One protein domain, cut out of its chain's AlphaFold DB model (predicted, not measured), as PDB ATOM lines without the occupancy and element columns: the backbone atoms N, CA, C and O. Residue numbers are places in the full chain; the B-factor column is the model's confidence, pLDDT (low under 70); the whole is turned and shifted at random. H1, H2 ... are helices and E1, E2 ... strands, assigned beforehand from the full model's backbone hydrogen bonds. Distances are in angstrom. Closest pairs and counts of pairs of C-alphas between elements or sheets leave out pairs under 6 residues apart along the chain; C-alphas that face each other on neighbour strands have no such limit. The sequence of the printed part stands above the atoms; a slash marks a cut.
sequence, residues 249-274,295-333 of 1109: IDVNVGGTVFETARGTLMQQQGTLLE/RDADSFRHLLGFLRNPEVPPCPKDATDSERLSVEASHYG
ATOM      1  N   ILE A 249      98.162 -11.787-220.228       85.12
ATOM      2  CA  ILE A 249      97.024 -12.214-219.435       85.12
ATOM      3  C   ILE A 249      96.596 -13.599-219.904       85.12
ATOM      4  O   ILE A 249      96.425 -13.844-221.100       85.12
ATOM      5  N   ASP A 250      96.430 -14.491-218.935       88.56
ATOM      6  CA  ASP A 250      95.864 -15.809-219.165       88.56
ATOM      7  C   ASP A 250      94.370 -15.740-218.875       88.56
ATOM      8  O   ASP A 250      93.949 -15.402-217.761       88.56
ATOM      9  N   VAL A 251      93.570 -16.071-219.883       90.06
ATOM     10  CA  VAL A 251      92.115 -16.158-219.766       90.06
ATOM     11  C   VAL A 251      91.712 -17.612-219.945       90.06
ATOM     12  O   VAL A 251      92.053 -18.248-220.938       90.06
ATOM     13  N   ASN A 252      91.011 -18.154-218.961       91.81
ATOM     14  CA  ASN A 252      90.449 -19.490-218.995       91.81
ATOM     15  C   ASN A 252      89.005 -19.408-219.504       91.81
ATOM     16  O   ASN A 252      88.129 -18.924-218.791       91.81
ATOM     17  N   VAL A 253      88.761 -19.872-220.726       92.81
ATOM     18  CA  VAL A 253      87.427 -19.912-221.334       92.81
ATOM     19  C   VAL A 253      86.988 -21.366-221.454       92.81
ATOM     20  O   VAL A 253      87.662 -22.162-222.110       92.81
ATOM     21  N   GLY A 254      85.907 -21.738-220.766       87.88
ATOM     22  CA  GLY A 254      85.344 -23.095-220.815       87.88
ATOM     23  C   GLY A 254      86.313 -24.202-220.378       87.88
ATOM     24  O   GLY A 254      86.213 -25.333-220.846       87.88
ATOM     25  N   GLY A 255      87.305 -23.884-219.536       84.94
ATOM     26  CA  GLY A 255      88.355 -24.815-219.101       84.94
ATOM     27  C   GLY A 255      89.629 -24.795-219.959       84.94
ATOM     28  O   GLY A 255      90.626 -25.405-219.569       84.94
ATOM     29  N   THR A 256      89.629 -24.080-221.088       91.44
ATOM     30  CA  THR A 256      90.796 -23.915-221.967       91.44
ATOM     31  C   THR A 256      91.494 -22.589-221.691       91.44
ATOM     32  O   THR A 256      90.862 -21.538-221.647       91.44
ATOM     33  N   VAL A 257      92.816 -22.618-221.531       91.00
ATOM     34  CA  VAL A 257      93.609 -21.425-221.210       91.00
ATOM     35  C   VAL A 257      94.147 -20.788-222.488       91.00
ATOM     36  O   VAL A 257      94.834 -21.440-223.275       91.00
ATOM     37  N   PHE A 258      93.861 -19.503-222.666       92.44
ATOM     38  CA  PHE A 258      94.339 -18.670-223.760       92.44
ATOM     39  C   PHE A 258      95.317 -17.627-223.223       92.44
ATOM     40  O   PHE A 258      94.936 -16.744-222.456       92.44
ATOM     41  N   GLU A 259      96.574 -17.724-223.652       90.12
ATOM     42  CA  GLU A 259      97.599 -16.714-223.383       90.12
ATOM     43  C   GLU A 259      97.507 -15.614-224.450       90.12
ATOM     44  O   GLU A 259      97.591 -15.879-225.658       90.12
ATOM     45  N   THR A 260      97.308 -14.366-224.027       88.69
ATOM     46  CA  THR A 260      97.251 -13.217-224.939       88.69
ATOM     47  C   THR A 260      97.771 -11.942-224.280       88.69
ATOM     48  O   THR A 260      97.913 -11.868-223.062       88.69
ATOM     49  N   ALA A 261      98.088 -10.923-225.076       86.88
ATOM     50  CA  ALA A 261      98.390  -9.602-224.536       86.88
ATOM     51  C   ALA A 261      97.092  -8.929-224.083       86.88
ATOM     52  O   ALA A 261      96.070  -9.021-224.771       86.88
ATOM     53  N   ARG A 262      97.128  -8.212-222.954       83.06
ATOM     54  CA  ARG A 262      95.974  -7.434-222.487       83.06
ATOM     55  C   ARG A 262      95.499  -6.438-223.554       83.06
ATOM     56  O   ARG A 262      94.299  -6.307-223.759       83.06
ATOM     57  N   GLY A 263      96.427  -5.831-224.296       81.94
ATOM     58  CA  GLY A 263      96.134  -4.933-225.415       81.94
ATOM     59  C   GLY A 263      95.285  -5.564-226.527       81.94
ATOM     60  O   GLY A 263      94.444  -4.880-227.094       81.94
ATOM     61  N   THR A 264      95.419  -6.871-226.785       85.88
ATOM     62  CA  THR A 264      94.585  -7.592-227.768       85.88
ATOM     63  C   THR A 264      93.122  -7.658-227.330       85.88
ATOM     64  O   THR A 264      92.225  -7.504-228.148       85.88
ATOM     65  N   LEU A 265      92.866  -7.845-226.031       84.88
ATOM     66  CA  LEU A 265      91.505  -7.860-225.476       84.88
ATOM     67  C   LEU A 265      90.910  -6.451-225.335       84.88
ATOM     68  O   LEU A 265      89.700  -6.312-225.208       84.88
ATOM     69  N   MET A 266      91.756  -5.416-225.357       84.31
ATOM     70  CA  MET A 266      91.370  -4.005-225.238       84.31
ATOM     71  C   MET A 266      91.281  -3.279-226.590       84.31
ATOM     72  O   MET A 266      91.071  -2.069-226.614       84.31
ATOM     73  N   GLN A 267      91.470  -3.985-227.709       81.00
ATOM     74  CA  GLN A 267      91.555  -3.368-229.035       81.00
ATOM     75  C   GLN A 267      90.253  -2.671-229.451       81.00
ATOM     76  O   GLN A 267      90.293  -1.614-230.074       81.00
ATOM     77  N   GLN A 268      89.107  -3.251-229.086       80.62
ATOM     78  CA  GLN A 268      87.789  -2.662-229.303       80.62
ATOM     79  C   GLN A 268      87.254  -2.118-227.972       80.62
ATOM     80  O   GLN A 268      87.097  -2.864-226.999       80.62
ATOM     81  N   GLN A 269      86.999  -0.808-227.922       80.50
ATOM     82  CA  GLN A 269      86.483  -0.137-226.727       80.50
ATOM     83  C   GLN A 269      85.004  -0.463-226.495       80.50
ATOM     84  O   GLN A 269      84.261  -0.710-227.439       80.50
ATOM     85  N   GLY A 270      84.578  -0.474-225.228       78.00
ATOM     86  CA  GLY A 270      83.188  -0.766-224.854       78.00
ATOM     87  C   GLY A 270      82.814  -2.253-224.894       78.00
ATOM     88  O   GLY A 270      81.672  -2.600-224.608       78.00
ATOM     89  N   THR A 271      83.767  -3.137-225.207       86.25
ATOM     90  CA  THR A 271      83.557  -4.590-225.221       86.25
ATOM     91  C   THR A 271      83.633  -5.194-223.819       86.25
ATOM     92  O   THR A 271      84.319  -4.684-222.929       86.25
ATOM     93  N   LEU A 272      82.966  -6.333-223.614       85.62
ATOM     94  CA  LEU A 272      83.043  -7.088-222.358       85.62
ATOM     95  C   LEU A 272      84.492  -7.505-222.060       85.62
ATOM     96  O   LEU A 272      84.930  -7.473-220.911       85.62
ATOM     97  N   LEU A 273      85.245  -7.860-223.104       85.88
ATOM     98  CA  LEU A 273      86.652  -8.240-222.999       85.88
ATOM     99  C   LEU A 273      87.537  -7.078-222.550       85.88
ATOM    100  O   LEU A 273      88.389  -7.281-221.684       85.88
ATOM    101  N   GLU A 274      87.295  -5.865-223.049       87.62
ATOM    102  CA  GLU A 274      87.969  -4.657-222.569       87.62
ATOM    103  C   GLU A 274      87.623  -4.387-221.103       87.62
ATOM    104  O   GLU A 274      88.524  -4.143-220.301       87.62
ATOM    105  N   ARG A 295      82.176 -20.126-221.107       90.38
ATOM    106  CA  ARG A 295      81.726 -20.064-222.505       90.38
ATOM    107  C   ARG A 295      82.497 -21.045-223.385       90.38
ATOM    108  O   ARG A 295      83.443 -21.690-222.939       90.38
ATOM    109  N   ASP A 296      82.083 -21.158-224.642       88.94
ATOM    110  CA  ASP A 296      82.684 -22.077-225.605       88.94
ATOM    111  C   ASP A 296      84.112 -21.655-225.990       88.94
ATOM    112  O   ASP A 296      84.346 -20.579-226.549       88.94
ATOM    113  N   ALA A 297      85.080 -22.525-225.703       89.50
ATOM    114  CA  ALA A 297      86.488 -22.270-225.985       89.50
ATOM    115  C   ALA A 297      86.779 -22.195-227.493       89.50
ATOM    116  O   ALA A 297      87.648 -21.430-227.918       89.50
ATOM    117  N   ASP A 298      86.061 -22.972-228.305       88.75
ATOM    118  CA  ASP A 298      86.288 -23.035-229.746       88.75
ATOM    119  C   ASP A 298      85.838 -21.746-230.437       88.75
ATOM    120  O   ASP A 298      86.625 -21.151-231.176       88.75
ATOM    121  N   SER A 299      84.633 -21.241-230.160       88.56
ATOM    122  CA  SER A 299      84.201 -19.928-230.656       88.56
ATOM    123  C   SER A 299      85.136 -18.813-230.173       88.56
ATOM    124  O   SER A 299      85.588 -18.002-230.985       88.56
ATOM    125  N   PHE A 300      85.537 -18.820-228.895       92.00
ATOM    126  CA  PHE A 300      86.486 -17.833-228.368       92.00
ATOM    127  C   PHE A 300      87.847 -17.868-229.076       92.00
ATOM    128  O   PHE A 300      88.446 -16.822-229.315       92.00
ATOM    129  N   ARG A 301      88.330 -19.049-229.481       91.44
ATOM    130  CA  ARG A 301      89.573 -19.187-230.255       91.44
ATOM    131  C   ARG A 301      89.512 -18.436-231.583       91.44
ATOM    132  O   ARG A 301      90.493 -17.792-231.950       91.44
ATOM    133  N   HIS A 302      88.387 -18.520-232.292       89.81
ATOM    134  CA  HIS A 302      88.189 -17.825-233.568       89.81
ATOM    135  C   HIS A 302      88.096 -16.310-233.358       89.81
ATOM    136  O   HIS A 302      88.757 -15.557-234.069       89.81
ATOM    137  N   LEU A 303      87.367 -15.870-232.326       90.25
ATOM    138  CA  LEU A 303      87.279 -14.456-231.948       90.25
ATOM    139  C   LEU A 303      88.638 -13.879-231.542       90.25
ATOM    140  O   LEU A 303      89.013 -12.799-231.985       90.25
ATOM    141  N   LEU A 304      89.421 -14.614-230.751       90.38
ATOM    142  CA  LEU A 304      90.771 -14.207-230.373       90.38
ATOM    143  C   LEU A 304      91.721 -14.200-231.577       90.38
ATOM    144  O   LEU A 304      92.615 -13.361-231.648       90.38
ATOM    145  N   GLY A 305      91.539 -15.122-232.526       88.75
ATOM    146  CA  GLY A 305      92.236 -15.111-233.812       88.75
ATOM    147  C   GLY A 305      91.958 -13.831-234.600       88.75
ATOM    148  O   GLY A 305      92.901 -13.189-235.054       88.75
ATOM    149  N   PHE A 306      90.691 -13.421-234.666       89.88
ATOM    150  CA  PHE A 306      90.272 -12.156-235.268       89.88
ATOM    151  C   PHE A 306      90.855 -10.937-234.530       89.88
ATOM    152  O   PHE A 306      91.466 -10.086-235.159       89.88
ATOM    153  N   LEU A 307      90.794 -10.880-233.195       88.81
ATOM    154  CA  LEU A 307      91.401  -9.778-232.426       88.81
ATOM    155  C   LEU A 307      92.932  -9.696-232.584       88.81
ATOM    156  O   LEU A 307      93.544  -8.661-232.343       88.81
ATOM    157  N   ARG A 308      93.594 -10.787-232.981       88.12
ATOM    158  CA  ARG A 308      95.027 -10.764-233.317       88.12
ATOM    159  C   ARG A 308      95.289 -10.233-234.725       88.12
ATOM    160  O   ARG A 308      96.373  -9.706-234.955       88.12
ATOM    161  N   ASN A 309      94.337 -10.389-235.643       86.50
ATOM    162  CA  ASN A 309      94.417  -9.900-237.016       86.50
ATOM    163  C   ASN A 309      93.033  -9.437-237.528       86.50
ATOM    164  O   ASN A 309      92.338 -10.217-238.185       86.50
ATOM    165  N   PRO A 310      92.630  -8.184-237.246       82.75
ATOM    166  CA  PRO A 310      91.284  -7.700-237.561       82.75
ATOM    167  C   PRO A 310      90.996  -7.511-239.054       82.75
ATOM    168  O   PRO A 310      89.842  -7.330-239.422       82.75
ATOM    169  N   GLU A 311      92.014  -7.527-239.921       77.00
ATOM    170  CA  GLU A 311      91.826  -7.342-241.369       77.00
ATOM    171  C   GLU A 311      91.131  -8.538-242.032       77.00
ATOM    172  O   GLU A 311      90.566  -8.410-243.116       77.00
ATOM    173  N   VAL A 312      91.162  -9.708-241.387       75.88
ATOM    174  CA  VAL A 312      90.572 -10.936-241.920       75.88
ATOM    175  C   VAL A 312      89.410 -11.355-241.020       75.88
ATOM    176  O   VAL A 312      89.654 -11.899-239.936       75.88
ATOM    177  N   PRO A 313      88.145 -11.138-241.434       79.56
ATOM    178  CA  PRO A 313      87.009 -11.640-240.679       79.56
ATOM    179  C   PRO A 313      87.071 -13.174-240.615       79.56
ATOM    180  O   PRO A 313      87.570 -13.830-241.539       79.56
ATOM    181  N   PRO A 314      86.592 -13.780-239.521       83.50
ATOM    182  CA  PRO A 314      86.598 -15.227-239.396       83.50
ATOM    183  C   PRO A 314      85.723 -15.856-240.483       83.50
ATOM    184  O   PRO A 314      84.642 -15.355-240.776       83.50
ATOM    185  N   CYS A 315      86.187 -16.970-241.052       81.38
ATOM    186  CA  CYS A 315      85.469 -17.729-242.074       81.38
ATOM    187  C   CYS A 315      84.831 -18.979-241.436       81.38
ATOM    188  O   CYS A 315      85.549 -19.948-241.166       81.38
ATOM    189  N   PRO A 316      83.515 -18.977-241.151       87.56
ATOM    190  CA  PRO A 316      82.850 -20.092-240.486       87.56
ATOM    191  C   PRO A 316      82.635 -21.267-241.441       87.56
ATOM    192  O   PRO A 316      82.279 -21.088-242.610       87.56
ATOM    193  N   LYS A 317      82.783 -22.493-240.935       85.44
ATOM    194  CA  LYS A 317      82.735 -23.710-241.771       85.44
ATOM    195  C   LYS A 317      81.341 -23.975-242.334       85.44
ATOM    196  O   LYS A 317      81.188 -24.337-243.501       85.44
ATOM    197  N   ASP A 318      80.323 -23.757-241.511       87.00
ATOM    198  CA  ASP A 318      78.918 -23.958-241.846       87.00
ATOM    199  C   ASP A 318      78.035 -22.852-241.241       87.00
ATOM    200  O   ASP A 318      78.504 -21.958-240.533       87.00
ATOM    201  N   ALA A 319      76.741 -22.881-241.561       83.31
ATOM    202  CA  ALA A 319      75.774 -21.903-241.071       83.31
ATOM    203  C   ALA A 319      75.583 -21.944-239.546       83.31
ATOM    204  O   ALA A 319      75.272 -20.925-238.933       83.31
ATOM    205  N   THR A 320      75.756 -23.107-238.919       86.38
ATOM    206  CA  THR A 320      75.608 -23.252-237.465       86.38
ATOM    207  C   THR A 320      76.816 -22.653-236.753       86.38
ATOM    208  O   THR A 320      76.660 -21.961-235.753       86.38
ATOM    209  N   ASP A 321      78.011 -22.869-237.298       85.88
ATOM    210  CA  ASP A 321      79.264 -22.274-236.846       85.88
ATOM    211  C   ASP A 321      79.238 -20.744-236.983       85.88
ATOM    212  O   ASP A 321      79.566 -20.039-236.033       85.88
ATOM    213  N   SER A 322      78.738 -20.221-238.112       87.00
ATOM    214  CA  SER A 322      78.550 -18.772-238.313       87.00
ATOM    215  C   SER A 322      77.604 -18.167-237.274       87.00
ATOM    216  O   SER A 322      77.919 -17.162-236.644       87.00
ATOM    217  N   GLU A 323      76.470 -18.825-237.015       83.75
ATOM    218  CA  GLU A 323      75.502 -18.367-236.014       83.75
ATOM    219  C   GLU A 323      76.089 -18.358-234.605       83.75
ATOM    220  O   GLU A 323      75.961 -17.368-233.886       83.75
ATOM    221  N   ARG A 324      76.761 -19.451-234.223       86.00
ATOM    222  CA  ARG A 324      77.454 -19.556-232.937       86.00
ATOM    223  C   ARG A 324      78.470 -18.434-232.786       86.00
ATOM    224  O   ARG A 324      78.498 -17.788-231.746       86.00
ATOM    225  N   LEU A 325      79.262 -18.180-233.825       88.44
ATOM    226  CA  LEU A 325      80.305 -17.170-233.798       88.44
ATOM    227  C   LEU A 325      79.740 -15.749-233.701       88.44
ATOM    228  O   LEU A 325      80.254 -14.960-232.912       88.44
ATOM    229  N   SER A 326      78.668 -15.430-234.429       84.31
ATOM    230  CA  SER A 326      78.005 -14.124-234.338       84.31
ATOM    231  C   SER A 326      77.331 -13.898-232.983       84.31
ATOM    232  O   SER A 326      77.418 -12.802-232.432       84.31
ATOM    233  N   VAL A 327      76.689 -14.924-232.409       83.50
ATOM    234  CA  VAL A 327      76.112 -14.853-231.053       83.50
ATOM    235  C   VAL A 327      77.211 -14.643-230.013       83.50
ATOM    236  O   VAL A 327      77.060 -13.823-229.107       83.50
ATOM    237  N   GLU A 328      78.327 -15.352-230.155       87.69
ATOM    238  CA  GLU A 328      79.456 -15.235-229.243       87.69
ATOM    239  C   GLU A 328      80.146 -13.865-229.371       87.69
ATOM    240  O   GLU A 328      80.442 -13.226-228.364       87.69
ATOM    241  N   ALA A 329      80.330 -13.357-230.593       87.19
ATOM    242  CA  ALA A 329      80.850 -12.013-230.841       87.19
ATOM    243  C   ALA A 329      79.952 -10.937-230.219       87.19
ATOM    244  O   ALA A 329      80.450 -10.072-229.500       87.19
ATOM    245  N   SER A 330      78.633 -11.046-230.412       81.75
ATOM    246  CA  SER A 330      77.631 -10.151-229.819       81.75
ATOM    247  C   SER A 330      77.688 -10.160-228.285       81.75
ATOM    248  O   SER A 330      77.680  -9.101-227.662       81.75
ATOM    249  N   HIS A 331      77.868 -11.334-227.663       84.31
ATOM    250  CA  HIS A 331      78.052 -11.453-226.212       84.31
ATOM    251  C   HIS A 331      79.287 -10.697-225.702       84.31
ATOM    252  O   HIS A 331      79.219 -10.020-224.676       84.31
ATOM    253  N   TYR A 332      80.411 -10.795-226.416       86.12
ATOM    254  CA  TYR A 332      81.627 -10.067-226.055       86.12
ATOM    255  C   TYR A 332      81.611  -8.593-226.489       86.12
ATOM    256  O   TYR A 332      82.475  -7.833-226.051       86.12
ATOM    257  N   GLY A 333      80.652  -8.177-227.320       83.25
ATOM    258  CA  GLY A 333      80.618  -6.863-227.965       83.25
ATOM    259  C   GLY A 333      81.611  -6.714-229.125       83.25
ATOM    260  O   GLY A 333      81.903  -5.593-229.528       83.25
TER     261      GLY A 333
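What this domain is: This is residues 249 to 274 and 295 to 333 of the 1109 residues of the protein "Kelch-like" of Perkinsus olseni (UniProt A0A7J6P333). Picture one helix, H2, in the middle, with a two-stranded hairpin, E1 and E2, along one side of it and a longer helix, H3, crossing it steeply on the other side. The very short helix H1 continues from E2 and sits near the last residues of H2. The printed part has 65 residues with two named strands and three named helices in the order E1, E2, H1, H2, H3; the sheet, in the order E1 - E2, is antiparallel, and the class is mixed, helices and strands. The whole is compact, with a radius of gyration of the C-alphas of 11.4 A, and its C-alphas span 31 by 27 by 18 A, a rounded outline.

How they stand to each other: Start with E1, residues 249 to 253, and E2, residues 256 to 261, an antiparallel hairpin whose directions stand at 150 degrees. Look at N 251 and O 258, 3.0 A apart, and N 258 and O 251, 2.8 A apart, both within hydrogen-bond range. At the next element, H1, residues 262 to 265, the closest C-alphas to E1 are those of Ile 249 and Arg 262, 5.8 A apart. Past the cut comes H2, residues 297 to 308; its closest C-alphas to E1 are those of Val 253 and Ala 297, 5.3 A apart. H1 and H2 only just touch, with 3 pairs of C-alphas within 8 A, made by residues 307 to 308 of H2 alone; the closest are those of Thr 264 and Leu 307, 6.1 A apart. Then look at H3, residues 319 to 332: its residues 324 to 329 alone touch residues 299 to 303 of H2, with the C-alphas of Ser 299 and Leu 325 closest at 5.7 A. H2 and H3 run the same way at a steep tilt of 68 degrees, only just short of about perpendicular. H3 is apart from E1, E2 and H1. In H2 and H3 every O i to N i+4 pair is within hydrogen-bond range; H1 is too short for such a pair.

Where its parts are: Find C-alpha 249 at (97.024, -12.214, -219.435), where E1 begins; it runs 12.4 A to C-alpha 253. E2 runs 16.4 A from Thr 256 to Ala 261, and H1 follows for 5.4 A. H2 begins at C-alpha 297, at (86.488, -22.270, -225.985), and runs 16.1 A. H3, the longest helix, runs 20.0 A to C-alpha 332 at (81.627, -10.067, -226.055).

The domain as a whole: The C-alphas farthest apart, those of Ile 249 and Ala 319, are 31.8 A apart. Residues 275 to 294 are not printed, and C-alphas 274 and 295 are 16.6 A apart across this cut, which falls in the link from H1 to H2. Of the links that are printed whole, E1 to E2 and E2 to H1 are tight, and H2 to H3, with 10 residues, is short. The mean pLDDT of the printed part is 86.3, and no printed residue is under 70.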